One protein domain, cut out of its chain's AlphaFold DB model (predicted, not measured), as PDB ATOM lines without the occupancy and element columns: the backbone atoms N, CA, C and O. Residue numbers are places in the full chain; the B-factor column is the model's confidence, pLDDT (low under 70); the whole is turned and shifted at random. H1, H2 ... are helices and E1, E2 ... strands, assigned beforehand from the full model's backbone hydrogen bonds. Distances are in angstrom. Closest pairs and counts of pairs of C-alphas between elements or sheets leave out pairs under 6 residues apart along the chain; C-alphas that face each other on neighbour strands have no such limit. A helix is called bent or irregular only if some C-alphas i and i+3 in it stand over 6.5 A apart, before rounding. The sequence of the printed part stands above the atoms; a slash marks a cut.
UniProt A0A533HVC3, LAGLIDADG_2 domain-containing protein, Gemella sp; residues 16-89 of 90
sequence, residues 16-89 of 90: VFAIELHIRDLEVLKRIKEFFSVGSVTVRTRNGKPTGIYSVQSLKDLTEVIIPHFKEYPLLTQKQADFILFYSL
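This is residues 16 to 89 of the 90 residues of the protein "LAGLIDADG_2 domain-containing protein" of Gemella sp (UniProt A0A533HVC3). A strongly twisted sheet of three strands has helix H1 lying along one face, and two further helices, H2 and H3, form a second group beyond the end of the sheet where E1 begins and E3 ends. H2 and H3 run opposite ways, near each other, and H2 only grazes the sheet. The printed part has 74 residues, with three named helices and three named strands in the order E1, H1, E2, E3, H2, H3; the sheet's order is E1, E3, E2, antiparallel throughout, and the class is mixed, helices and strands. The whole is compact, with a radius of gyration of the C-alphas of 13.0 A and spans of 36 by 26 by 19 A.

Strand E1, residues 17 to 22, begins with C-alpha 17 at (139.061, 134.821, 105.654) and is 17.3 A long. Helix H1, residues 23 to 36, measures 20.1 A and is irregular: C-alphas 24 and 27 are 7.7 A apart. Strand E2, residues 40 to 46, measures 18.9 A, and strand E3, residues 49 to 56, measures 22.5 A, ending with C-alpha 56 at (137.320, 136.375, 110.321). Helix H2, residues 59 to 72, measures 18.9 A and is only just irregular, with C-alphas 64 and 67 at 6.8 A. Helix H3, residues 79 to 89, measures 15.6 A and ends with C-alpha 89 at (150.833, 130.723, 106.911).

E1 and E3 are antiparallel neighbours at 157 degrees, with N 19 and O 54 within hydrogen-bond range at 2.9 A. E2 and E3 form a hairpin at 151 degrees, with N 44 and O 51 within range at 2.9 A. E1, H1 and E2 make a split strand-helix-strand unit, two strands running the same way with E3 between them, and its crossover is right-handed. H1 is on the sheet at a height of 8.1 A, in two layers, a helix on one face of a sheet. It lies over E3 and runs along it, at 0 degrees on the local plane; 2 of its C-alphas fall on E1, only just too few to lie over that strand too. The closest C-alphas of H1 and E3 are those of Ile 23 and Thr 51, 4.5 A apart. H2 grazes the sheet with residues 62 to 67. H1 and H2 are close but not clearly touching, about perpendicular at 88 degrees; their closest C-alphas, of Phe 36 and Val 65, are 7.0 A apart. H2 and H3 are also close but not clearly touching, at a steep tilt of 39 degrees, opposite ways, with the closest C-alphas, of Ile 67 and Tyr 87, 6.7 A apart. H3 is not on the sheet and is apart from H1. The O i to N i+4 pairs within range are 8 of 10 in H1, 8 of 10 in H2 and 6 of 7 in H3.

The C-alphas of Gly 48 and Glu 72, the two farthest apart, are 37.9 A from each other. The printed part has no cut. No link is long; that from H2 to H3, of 6 residues, is short, and the others are tight. The mean pLDDT of the printed part is 96.5, and no printed residue is under 70.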
ATOM      1  N   VAL A  16     143.204 136.983 106.677       96.25
ATOM      2  CA  VAL A  16     141.765 137.249 106.706       96.25
ATOM      3  C   VAL A  16     141.049 136.236 105.830       96.25
ATOM      4  O   VAL A  16     141.323 136.138 104.634       96.25
ATOM      5  N   PHE A  17     140.084 135.530 106.415       96.94
ATOM      6  CA  PHE A  17     139.061 134.821 105.654       96.94
ATOM      7  C   PHE A  17     137.874 135.760 105.439       96.94
ATOM      8  O   PHE A  17     137.415 136.384 106.398       96.94
ATOM      9  N   ALA A  18     137.379 135.878 104.206       97.75
ATOM     10  CA  ALA A  18     136.245 136.744 103.907       97.75
ATOM     11  C   ALA A  18     135.350 136.214 102.785       97.75
ATOM     12  O   ALA A  18     135.823 135.647 101.798       97.75
ATOM     13  N   ILE A  19     134.052 136.481 102.929       97.88
ATOM     14  CA  ILE A  19     133.025 136.279 101.908       97.88
ATOM     15  C   ILE A  19     132.355 137.634 101.672       97.88
ATOM     16  O   ILE A  19     131.746 138.196 102.582       97.88
ATOM     17  N   GLU A  20     132.481 138.163 100.455       97.75
ATOM     18  CA  GLU A  20     131.854 139.417 100.026       97.75
ATOM     19  C   GLU A  20     130.707 139.107  99.058       97.75
ATOM     20  O   GLU A  20     130.905 138.423  98.055       97.75
ATOM     21  N   LEU A  21     129.512 139.614  99.361       98.00
ATOM     22  CA  LEU A  21     128.305 139.455  98.546       98.00
ATOM     23  C   LEU A  21     127.627 140.808  98.317       98.00
ATOM     24  O   LEU A  21     127.906 141.798  98.996       98.00
ATOM     25  N   HIS A  22     126.703 140.862  97.360       97.56
ATOM     26  CA  HIS A  22     125.869 142.043  97.156       97.56
ATOM     27  C   HIS A  22     125.005 142.320  98.400       97.56
ATOM     28  O   HIS A  22     124.614 141.395  99.108       97.56
ATOM     29  N   ILE A  23     124.652 143.586  98.666       97.50
ATOM     30  CA  ILE A  23     123.907 143.960  99.889       97.50
ATOM     31  C   ILE A  23     122.559 143.238 100.055       97.50
ATOM     32  O   ILE A  23     122.068 143.081 101.168       97.50
ATOM     33  N   ARG A  24     121.960 142.793  98.945       97.62
ATOM     34  CA  ARG A  24     120.692 142.041  98.937       97.62
ATOM     35  C   ARG A  24     120.815 140.700  99.665       97.62
ATOM     36  O   ARG A  24     119.836 140.247 100.242       97.62
ATOM     37  N   ASP A  25     122.020 140.138  99.707       97.81
ATOM     38  CA  ASP A  25     122.318 138.841 100.313       97.81
ATOM     39  C   ASP A  25     122.951 138.988 101.706       97.81
ATOM     40  O   ASP A  25     123.552 138.053 102.233       97.81
ATOM     41  N   LEU A  26     122.817 140.161 102.341       97.88
ATOM     42  CA  LEU A  26     123.363 140.416 103.679       97.88
ATOM     43  C   LEU A  26     122.881 139.387 104.710       97.88
ATOM     44  O   LEU A  26     123.626 139.017 105.615       97.88
ATOM     45  N   GLU A  27     121.649 138.906 104.566       98.31
ATOM     46  CA  GLU A  27     121.083 137.901 105.462       98.31
ATOM     47  C   GLU A  27     121.795 136.545 105.346       98.31
ATOM     48  O   GLU A  27     121.995 135.866 106.350       98.31
ATOM     49  N   VAL A  28     122.277 136.183 104.151       98.50
ATOM     50  CA  VAL A  28     123.102 134.980 103.955       98.50
ATOM     51  C   VAL A  28     124.398 135.099 104.755       98.50
ATOM     52  O   VAL A  28     124.785 134.165 105.450       98.50
ATOM     53  N   LEU A  29     125.037 136.272 104.729       98.56
ATOM     54  CA  LEU A  29     126.267 136.518 105.487       98.56
ATOM     55  C   LEU A  29     126.046 136.443 107.002       98.56
ATOM     56  O   LEU A  29     126.906 135.929 107.715       98.56
ATOM     57  N   LYS A  30     124.898 136.918 107.502       98.44
ATOM     58  CA  LYS A  30     124.548 136.778 108.924       98.44
ATOM     59  C   LYS A  30     124.355 135.318 109.317       98.44
ATOM     60  O   LYS A  30     124.923 134.902 110.317       98.44
ATOM     61  N   ARG A  31     123.653 134.531 108.495       98.62
ATOM     62  CA  ARG A  31     123.482 133.088 108.727       98.62
ATOM     63  C   ARG A  31     124.808 132.333 108.699       98.62
ATOM     64  O   ARG A  31     125.016 131.443 109.511       98.62
ATOM     65  N   ILE A  32     125.732 132.710 107.813       98.50
ATOM     66  CA  ILE A  32     127.095 132.153 107.801       98.50
ATOM     67  C   ILE A  32     127.830 132.504 109.103       98.50
ATOM     68  O   ILE A  32     128.465 131.642 109.708       98.50
ATOM     69  N   LYS A  33     127.720 133.755 109.563       98.44
ATOM     70  CA  LYS A  33     128.303 134.190 110.838       98.44
ATOM     71  C   LYS A  33     127.699 133.438 112.031       98.44
ATOM     72  O   LYS A  33     128.429 133.105 112.956       98.44
ATOM     73  N   GLU A  34     126.399 133.161 112.020       98.44
ATOM     74  CA  GLU A  34     125.731 132.326 113.030       98.44
ATOM     75  C   GLU A  34     126.226 130.878 112.976       98.44
ATOM     76  O   GLU A  34     126.592 130.326 114.010       98.44
ATOM     77  N   PHE A  35     126.329 130.299 111.775       98.50
ATOM     78  CA  PHE A  35     126.823 128.937 111.563       98.50
ATOM     79  C   PHE A  35     128.234 128.737 112.126       98.50
ATOM     80  O   PHE A  35     128.466 127.813 112.899       98.50
ATOM     81  N   PHE A  36     129.172 129.625 111.786       98.06
ATOM     82  CA  PHE A  36     130.540 129.545 112.300       98.06
ATOM     83  C   PHE A  36     130.676 130.062 113.737       98.06
ATOM     84  O   PHE A  36     131.681 129.790 114.386       98.06
ATOM     85  N   SER A  37     129.708 130.839 114.232       98.19
ATOM     86  CA  SER A  37     129.727 131.495 115.551       98.19
ATOM     87  C   SER A  37     130.939 132.409 115.821       98.19
ATOM     88  O   SER A  37     131.104 132.910 116.932       98.19
ATOM     89  N   VAL A  38     131.752 132.695 114.799       98.25
ATOM     90  CA  VAL A  38     132.939 133.561 114.853       98.25
ATOM     91  C   VAL A  38     132.925 134.604 113.739       98.25
ATOM     92  O   VAL A  38     132.187 134.492 112.757       98.25
ATOM     93  N   GLY A  39     133.774 135.623 113.873       97.62
ATOM     94  CA  GLY A  39     133.909 136.699 112.893       97.62
ATOM     95  C   GLY A  39     132.841 137.786 112.983       97.62
ATOM     96  O   GLY A  39     132.075 137.902 113.942       97.62
ATOM     97  N   SER A  40     132.812 138.628 111.956       98.19
ATOM     98  CA  SER A  40     131.963 139.819 111.901       98.19
ATOM     99  C   SER A  40     131.374 140.024 110.511       98.19
ATOM    100  O   SER A  40     131.967 139.620 109.511       98.19
ATOM    101  N   VAL A  41     130.204 140.661 110.453       98.50
ATOM    102  CA  VAL A  41     129.575 141.099 109.202       98.50
ATOM    103  C   VAL A  41     129.625 142.618 109.156       98.50
ATOM    104  O   VAL A  41     129.184 143.286 110.089       98.50
ATOM    105  N   THR A  42     130.161 143.158 108.071       98.12
ATOM    106  CA  THR A  42     130.259 144.600 107.828       98.12
ATOM    107  C   THR A  42     129.632 144.943 106.484       98.12
ATOM    108  O   THR A  42     129.483 144.081 105.619       98.12
ATOM    109  N   VAL A  43     129.238 146.202 106.307       97.75
ATOM    110  CA  VAL A  43     128.727 146.714 105.032       97.75
ATOM    111  C   VAL A  43     129.721 147.729 104.497       97.75
ATOM    112  O   VAL A  43     130.157 148.623 105.224       97.75
ATOM    113  N   ARG A  44     130.073 147.599 103.218       95.81
ATOM    114  CA  ARG A  44     130.962 148.521 102.510       95.81
ATOM    115  C   ARG A  44     130.275 149.014 101.248       95.81
ATOM    116  O   ARG A  44     129.667 148.233 100.529       95.81
ATOM    117  N   THR A  45     130.440 150.290 100.920       96.44
ATOM    118  CA  THR A  45     129.991 150.839  99.635       96.44
ATOM    119  C   THR A  45     131.201 151.231  98.807       96.44
ATOM    120  O   THR A  45     131.995 152.067  99.234       96.44
ATOM    121  N   ARG A  46     131.348 150.639  97.616       93.44
ATOM    122  CA  ARG A  46     132.405 151.004  96.659       93.44
ATOM    123  C   ARG A  46     131.772 151.442  95.347       93.44
ATOM    124  O   ARG A  46     130.997 150.694  94.762       93.44
ATOM    125  N   ASN A  47     132.105 152.645  94.879       93.81
ATOM    126  CA  ASN A  47     131.582 153.213  93.628       93.81
ATOM    127  C   ASN A  47     130.040 153.171  93.556       93.81
ATOM    128  O   ASN A  47     129.469 152.758  92.551       93.81
ATOM    129  N   GLY A  48     129.368 153.504  94.665       93.75
ATOM    130  CA  GLY A  48     127.903 153.473  94.771       93.75
ATOM    131  C   GLY A  48     127.272 152.075  94.831       93.75
ATOM    132  O   GLY A  48     126.053 151.972  94.898       93.75
ATOM    133  N   LYS A  49     128.068 150.996  94.831       94.81
ATOM    134  CA  LYS A  49     127.586 149.613  94.938       94.81
ATOM    135  C   LYS A  49     127.829 149.089  96.359       94.81
ATOM    136  O   LYS A  49     128.991 148.875  96.720       94.81
ATOM    137  N   PRO A  50     126.778 148.927  97.182       96.94
ATOM    138  CA  PRO A  50     126.911 148.368  98.520       96.94
ATOM    139  C   PRO A  50     127.085 146.844  98.477       96.94
ATOM    140  O   PRO A  50     126.359 146.128  97.780       96.94
ATOM    141  N   THR A  51     128.030 146.349  99.264       98.00
ATOM    142  CA  THR A  51     128.302 144.930  99.494       98.00
ATOM    143  C   THR A  51     128.310 144.638 100.991       98.00
ATOM    144  O   THR A  51     128.662 145.487 101.815       98.00
ATOM    145  N   GLY A  52     127.877 143.435 101.354       98.25
ATOM    146  CA  GLY A  52     128.093 142.881 102.684       98.25
ATOM    147  C   GLY A  52     129.363 142.037 102.684       98.25
ATOM    148  O   GLY A  52     129.672 141.385 101.687       98.25
ATOM    149  N   ILE A  53     130.094 142.037 103.795       98.50
ATOM    150  CA  ILE A  53     131.321 141.259 103.962       98.50
ATOM    151  C   ILE A  53     131.256 140.525 105.297       98.50
ATOM    152  O   ILE A  53     131.272 141.164 106.350       98.50
ATOM    153  N   TYR A  54     131.217 139.194 105.256       98.69
ATOM    154  CA  TYR A  54     131.554 138.359 106.408       98.69
ATOM    155  C   TYR A  54     133.072 138.182 106.455       98.69
ATOM    156  O   TYR A  54     133.666 137.849 105.430       98.69
ATOM    157  N   SER A  55     133.710 138.410 107.606       98.31
ATOM    158  CA  SER A  55     135.155 138.219 107.750       98.31
ATOM    159  C   SER A  55     135.580 137.708 109.124       98.31
ATOM    160  O   SER A  55     134.996 138.073 110.150       98.31
ATOM    161  N   VAL A  56     136.642 136.902 109.130       98.25
ATOM    162  CA  VAL A  56     137.320 136.375 110.321       98.25
ATOM    163  C   VAL A  56     138.796 136.759 110.240       98.25
ATOM    164  O   VAL A  56     139.465 136.452 109.254       98.25
ATOM    165  N   GLN A  57     139.285 137.460 111.264       95.88
ATOM    166  CA  GLN A  57     140.672 137.957 111.351       95.88
ATOM    167  C   GLN A  57     141.400 137.483 112.618       95.88
ATOM    168  O   GLN A  57     142.613 137.629 112.731       95.88
ATOM    169  N   SER A  58     140.658 136.961 113.601       95.44
ATOM    170  CA  SER A  58     141.231 136.374 114.811       95.44
ATOM    171  C   SER A  58     142.016 135.131 114.413       95.44
ATOM    172  O   SER A  58     141.435 134.205 113.854       95.44
ATOM    173  N   LEU A  59     143.322 135.104 114.703       94.31
ATOM    174  CA  LEU A  59     144.155 133.926 114.441       94.31
ATOM    175  C   LEU A  59     143.574 132.685 115.112       94.31
ATOM    176  O   LEU A  59     143.497 131.642 114.480       94.31
ATOM    177  N   LYS A  60     143.088 132.831 116.349       95.81
ATOM    178  CA  LYS A  60     142.424 131.758 117.086       95.81
ATOM    179  C   LYS A  60     141.207 131.219 116.327       95.81
ATOM    180  O   LYS A  60     141.083 130.021 116.127       95.81
ATOM    181  N   ASP A  61     140.325 132.100 115.866       97.62
ATOM    182  CA  ASP A  61     139.094 131.683 115.184       97.62
ATOM    183  C   ASP A  61     139.409 131.063 113.811       97.62
ATOM    184  O   ASP A  61     138.736 130.138 113.357       97.62
ATOM    185  N   LEU A  62     140.455 131.555 113.139       97.31
ATOM    186  CA  LEU A  62     140.933 130.981 111.885       97.31
ATOM    187  C   LEU A  62     141.471 129.560 112.087       97.31
ATOM    188  O   LEU A  62     141.090 128.671 111.325       97.31
ATOM    189  N   THR A  63     142.317 129.339 113.097       96.50
ATOM    190  CA  THR A  63     142.951 128.036 113.364       96.50
ATOM    191  C   THR A  63     141.990 127.018 113.967       96.50
ATOM    192  O   THR A  63     142.074 125.839 113.626       96.50
ATOM    193  N   GLU A  64     141.074 127.451 114.834       97.88
ATOM    194  CA  GLU A  64     140.176 126.554 115.572       97.88
ATOM    195  C   GLU A  64     138.841 126.301 114.858       97.88
ATOM    196  O   GLU A  64     138.218 125.273 115.109       97.88
ATOM    197  N   VAL A  65     138.393 127.195 113.963       98.19
ATOM    198  CA  VAL A  65     137.062 127.090 113.331       98.19
ATOM    199  C   VAL A  65     137.139 127.025 111.808       98.19
ATOM    200  O   VAL A  65     136.665 126.064 111.201       98.19
ATOM    201  N   ILE A  66     137.744 128.031 111.170       97.94
ATOM    202  CA  ILE A  66     137.681 128.168 109.705       97.94
ATOM    203  C   ILE A  66     138.534 127.116 108.998       97.94
ATOM    204  O   ILE A  66     138.056 126.442 108.085       97.94
ATOM    205  N   ILE A  67     139.790 126.954 109.416       97.25
ATOM    206  CA  ILE A  67     140.706 125.987 108.808       97.25
ATOM    207  C   ILE A  67     140.187 124.548 108.962       97.25
ATOM    208  O   ILE A  67     140.133 123.847 107.950       97.25
ATOM    209  N   PRO A  68     139.764 124.086 110.158       98.00
ATOM    210  CA  PRO A  68     139.207 122.745 110.320       98.00
ATOM    211  C   PRO A  68     138.004 122.482 109.412       98.00
ATOM    212  O   PRO A  68     137.981 121.450 108.742       98.00
ATOM    213  N   HIS A  69     137.072 123.438 109.300       98.00
ATOM    214  CA  HIS A  69     135.909 123.295 108.424       98.00
ATOM    215  C   HIS A  69     136.313 123.046 106.969       98.00
ATOM    216  O   HIS A  69     135.846 122.093 106.360       98.00
ATOM    217  N   PHE A  70     137.223 123.845 106.410       96.94
ATOM    218  CA  PHE A  70     137.640 123.682 105.011       96.94
ATOM    219  C   PHE A  70     138.668 122.559 104.788       96.94
ATOM    220  O   PHE A  70     138.979 122.235 103.640       96.94
ATOM    221  N   LYS A  71     139.182 121.929 105.853       95.94
ATOM    222  CA  LYS A  71     139.895 120.643 105.762       95.94
ATOM    223  C   LYS A  71     138.921 119.467 105.669       95.94
ATOM    224  O   LYS A  71     139.193 118.534 104.919       95.94
ATOM    225  N   GLU A  72     137.816 119.514 106.412       97.69
ATOM    226  CA  GLU A  72     136.759 118.494 106.379       97.69
ATOM    227  C   GLU A  72     135.862 118.623 105.138       97.69
ATOM    228  O   GLU A  72     135.496 117.620 104.530       97.69
ATOM    229  N   TYR A  73     135.583 119.860 104.720       97.06
ATOM    230  CA  TYR A  73     134.776 120.219 103.554       97.06
ATOM    231  C   TYR A  73     135.622 121.034 102.557       97.06
ATOM    232  O   TYR A  73     135.527 122.267 102.516       97.06
ATOM    233  N   PRO A  74     136.489 120.379 101.758       95.75
ATOM    234  CA  PRO A  74     137.421 121.072 100.882       95.75
ATOM    235  C   PRO A  74     136.734 121.908  99.805       95.75
ATOM    236  O   PRO A  74     135.716 121.526  99.226       95.75
ATOM    237  N   LEU A  75     137.359 123.035  99.466       95.00
ATOM    238  CA  LEU A  75     136.978 123.810  98.291       95.00
ATOM    239  C   LEU A  75     137.220 122.972  97.029       95.00
ATOM    240  O   LEU A  75     138.305 122.438  96.839       95.00
ATOM    241  N   LEU A  76     136.224 122.894  96.148       94.94
ATOM    242  CA  LEU A  76     136.273 122.035  94.953       94.94
ATOM    243  C   LEU A  76     136.904 122.707  93.723       94.94
ATOM    244  O   LEU A  76     137.023 122.102  92.663       94.94
ATOM    245  N   THR A  77     137.247 123.989  93.832       95.00
ATOM    246  CA  THR A  77     137.749 124.797  92.712       95.00
ATOM    247  C   THR A  77     139.238 125.083  92.879       95.00
ATOM    248  O   THR A  77     139.831 124.751  93.901       95.00
ATOM    249  N   GLN A  78     139.842 125.787  91.915       93.69
ATOM    250  CA  GLN A  78     141.245 126.222  91.990       93.69
ATOM    251  C   GLN A  78     141.577 127.003  93.277       93.69
ATOM    252  O   GLN A  78     142.721 126.993  93.724       93.69
ATOM    253  N   LYS A  79     140.568 127.590  93.940       93.62
ATOM    254  CA  LYS A  79     140.703 128.252  95.243       93.62
ATOM    255  C   LYS A  79     141.180 127.313  96.365       93.62
ATOM    256  O   LYS A  79     141.633 127.791  97.400       93.62
ATOM    257  N   GLN A  80     141.117 125.992  96.185       95.31
ATOM    258  CA  GLN A  80     141.699 125.041  97.134       95.31
ATOM    259  C   GLN A  80     143.209 125.245  97.297       95.31
ATOM    260  O   GLN A  80     143.704 125.198  98.419       95.31
ATOM    261  N   ALA A  81     143.931 125.514  96.205       95.25
ATOM    262  CA  ALA A  81     145.366 125.776  96.265       95.25
ATOM    263  C   ALA A  81     145.662 127.049  97.077       95.25
ATOM    264  O   ALA A  81     146.527 127.028  97.953       95.25
ATOM    265  N   ASP A  82     144.879 128.114  96.865       94.62
ATOM    266  CA  ASP A  82     144.966 129.345  97.661       94.62
ATOM    267  C   ASP A  82     144.690 129.072  99.145       94.62
ATOM    268  O   ASP A  82     145.365 129.620 100.015       94.62
ATOM    269  N   PHE A  83     143.709 128.217  99.451       95.75
ATOM    270  CA  PHE A  83     143.382 127.843 100.826       95.75
ATOM    271  C   PHE A  83     144.497 127.027 101.491       95.75
ATOM    272  O   PHE A  83     144.807 127.271 102.653       95.75
ATOM    273  N   ILE A  84     145.137 126.102 100.771       94.81
ATOM    274  CA  ILE A  84     146.287 125.343 101.288       94.81
ATOM    275  C   ILE A  84     147.450 126.294 101.598       94.81
ATOM    276  O   ILE A  84     148.064 126.184 102.660       94.81
ATOM    277  N   LEU A  85     147.719 127.260 100.714       94.44
ATOM    278  CA  LEU A  85     148.732 128.285 100.960       94.44
ATOM    279  C   LEU A  85     148.364 129.162 102.165       94.44
ATOM    280  O   LEU A  85     149.206 129.383 103.033       94.44
ATOM    281  N   PHE A  86     147.111 129.612 102.258       93.81
ATOM    282  CA  PHE A  86     146.602 130.361 103.408       93.81
ATOM    283  C   PHE A  86     146.800 129.584 104.714       93.81
ATOM    284  O   PHE A  86     147.378 130.116 105.655       93.81
ATOM    285  N   TYR A  87     146.398 128.313 104.744       90.19
ATOM    286  CA  TYR A  87     146.576 127.421 105.889       90.19
ATOM    287  C   TYR A  87     148.046 127.277 106.300       90.19
ATOM    288  O   TYR A  87     148.338 127.251 107.486       90.19
ATOM    289  N   SER A  88     148.981 127.225 105.350       90.81
ATOM    290  CA  SER A  88     150.410 127.084 105.673       90.81
ATOM    291  C   SER A  88     151.025 128.296 106.391       90.81
ATOM    292  O   SER A  88     152.110 128.178 106.956       90.81
ATOM    293  N   LEU A  89     150.355 129.454 106.352       83.94
ATOM    294  CA  LEU A  89     150.833 130.723 106.911       83.94
ATOM    295  C   LEU A  89     150.134 131.124 108.219       83.94
ATOM    296  O   LEU A  89     150.565 132.093 108.850       83.94
TER     297      LEU A  89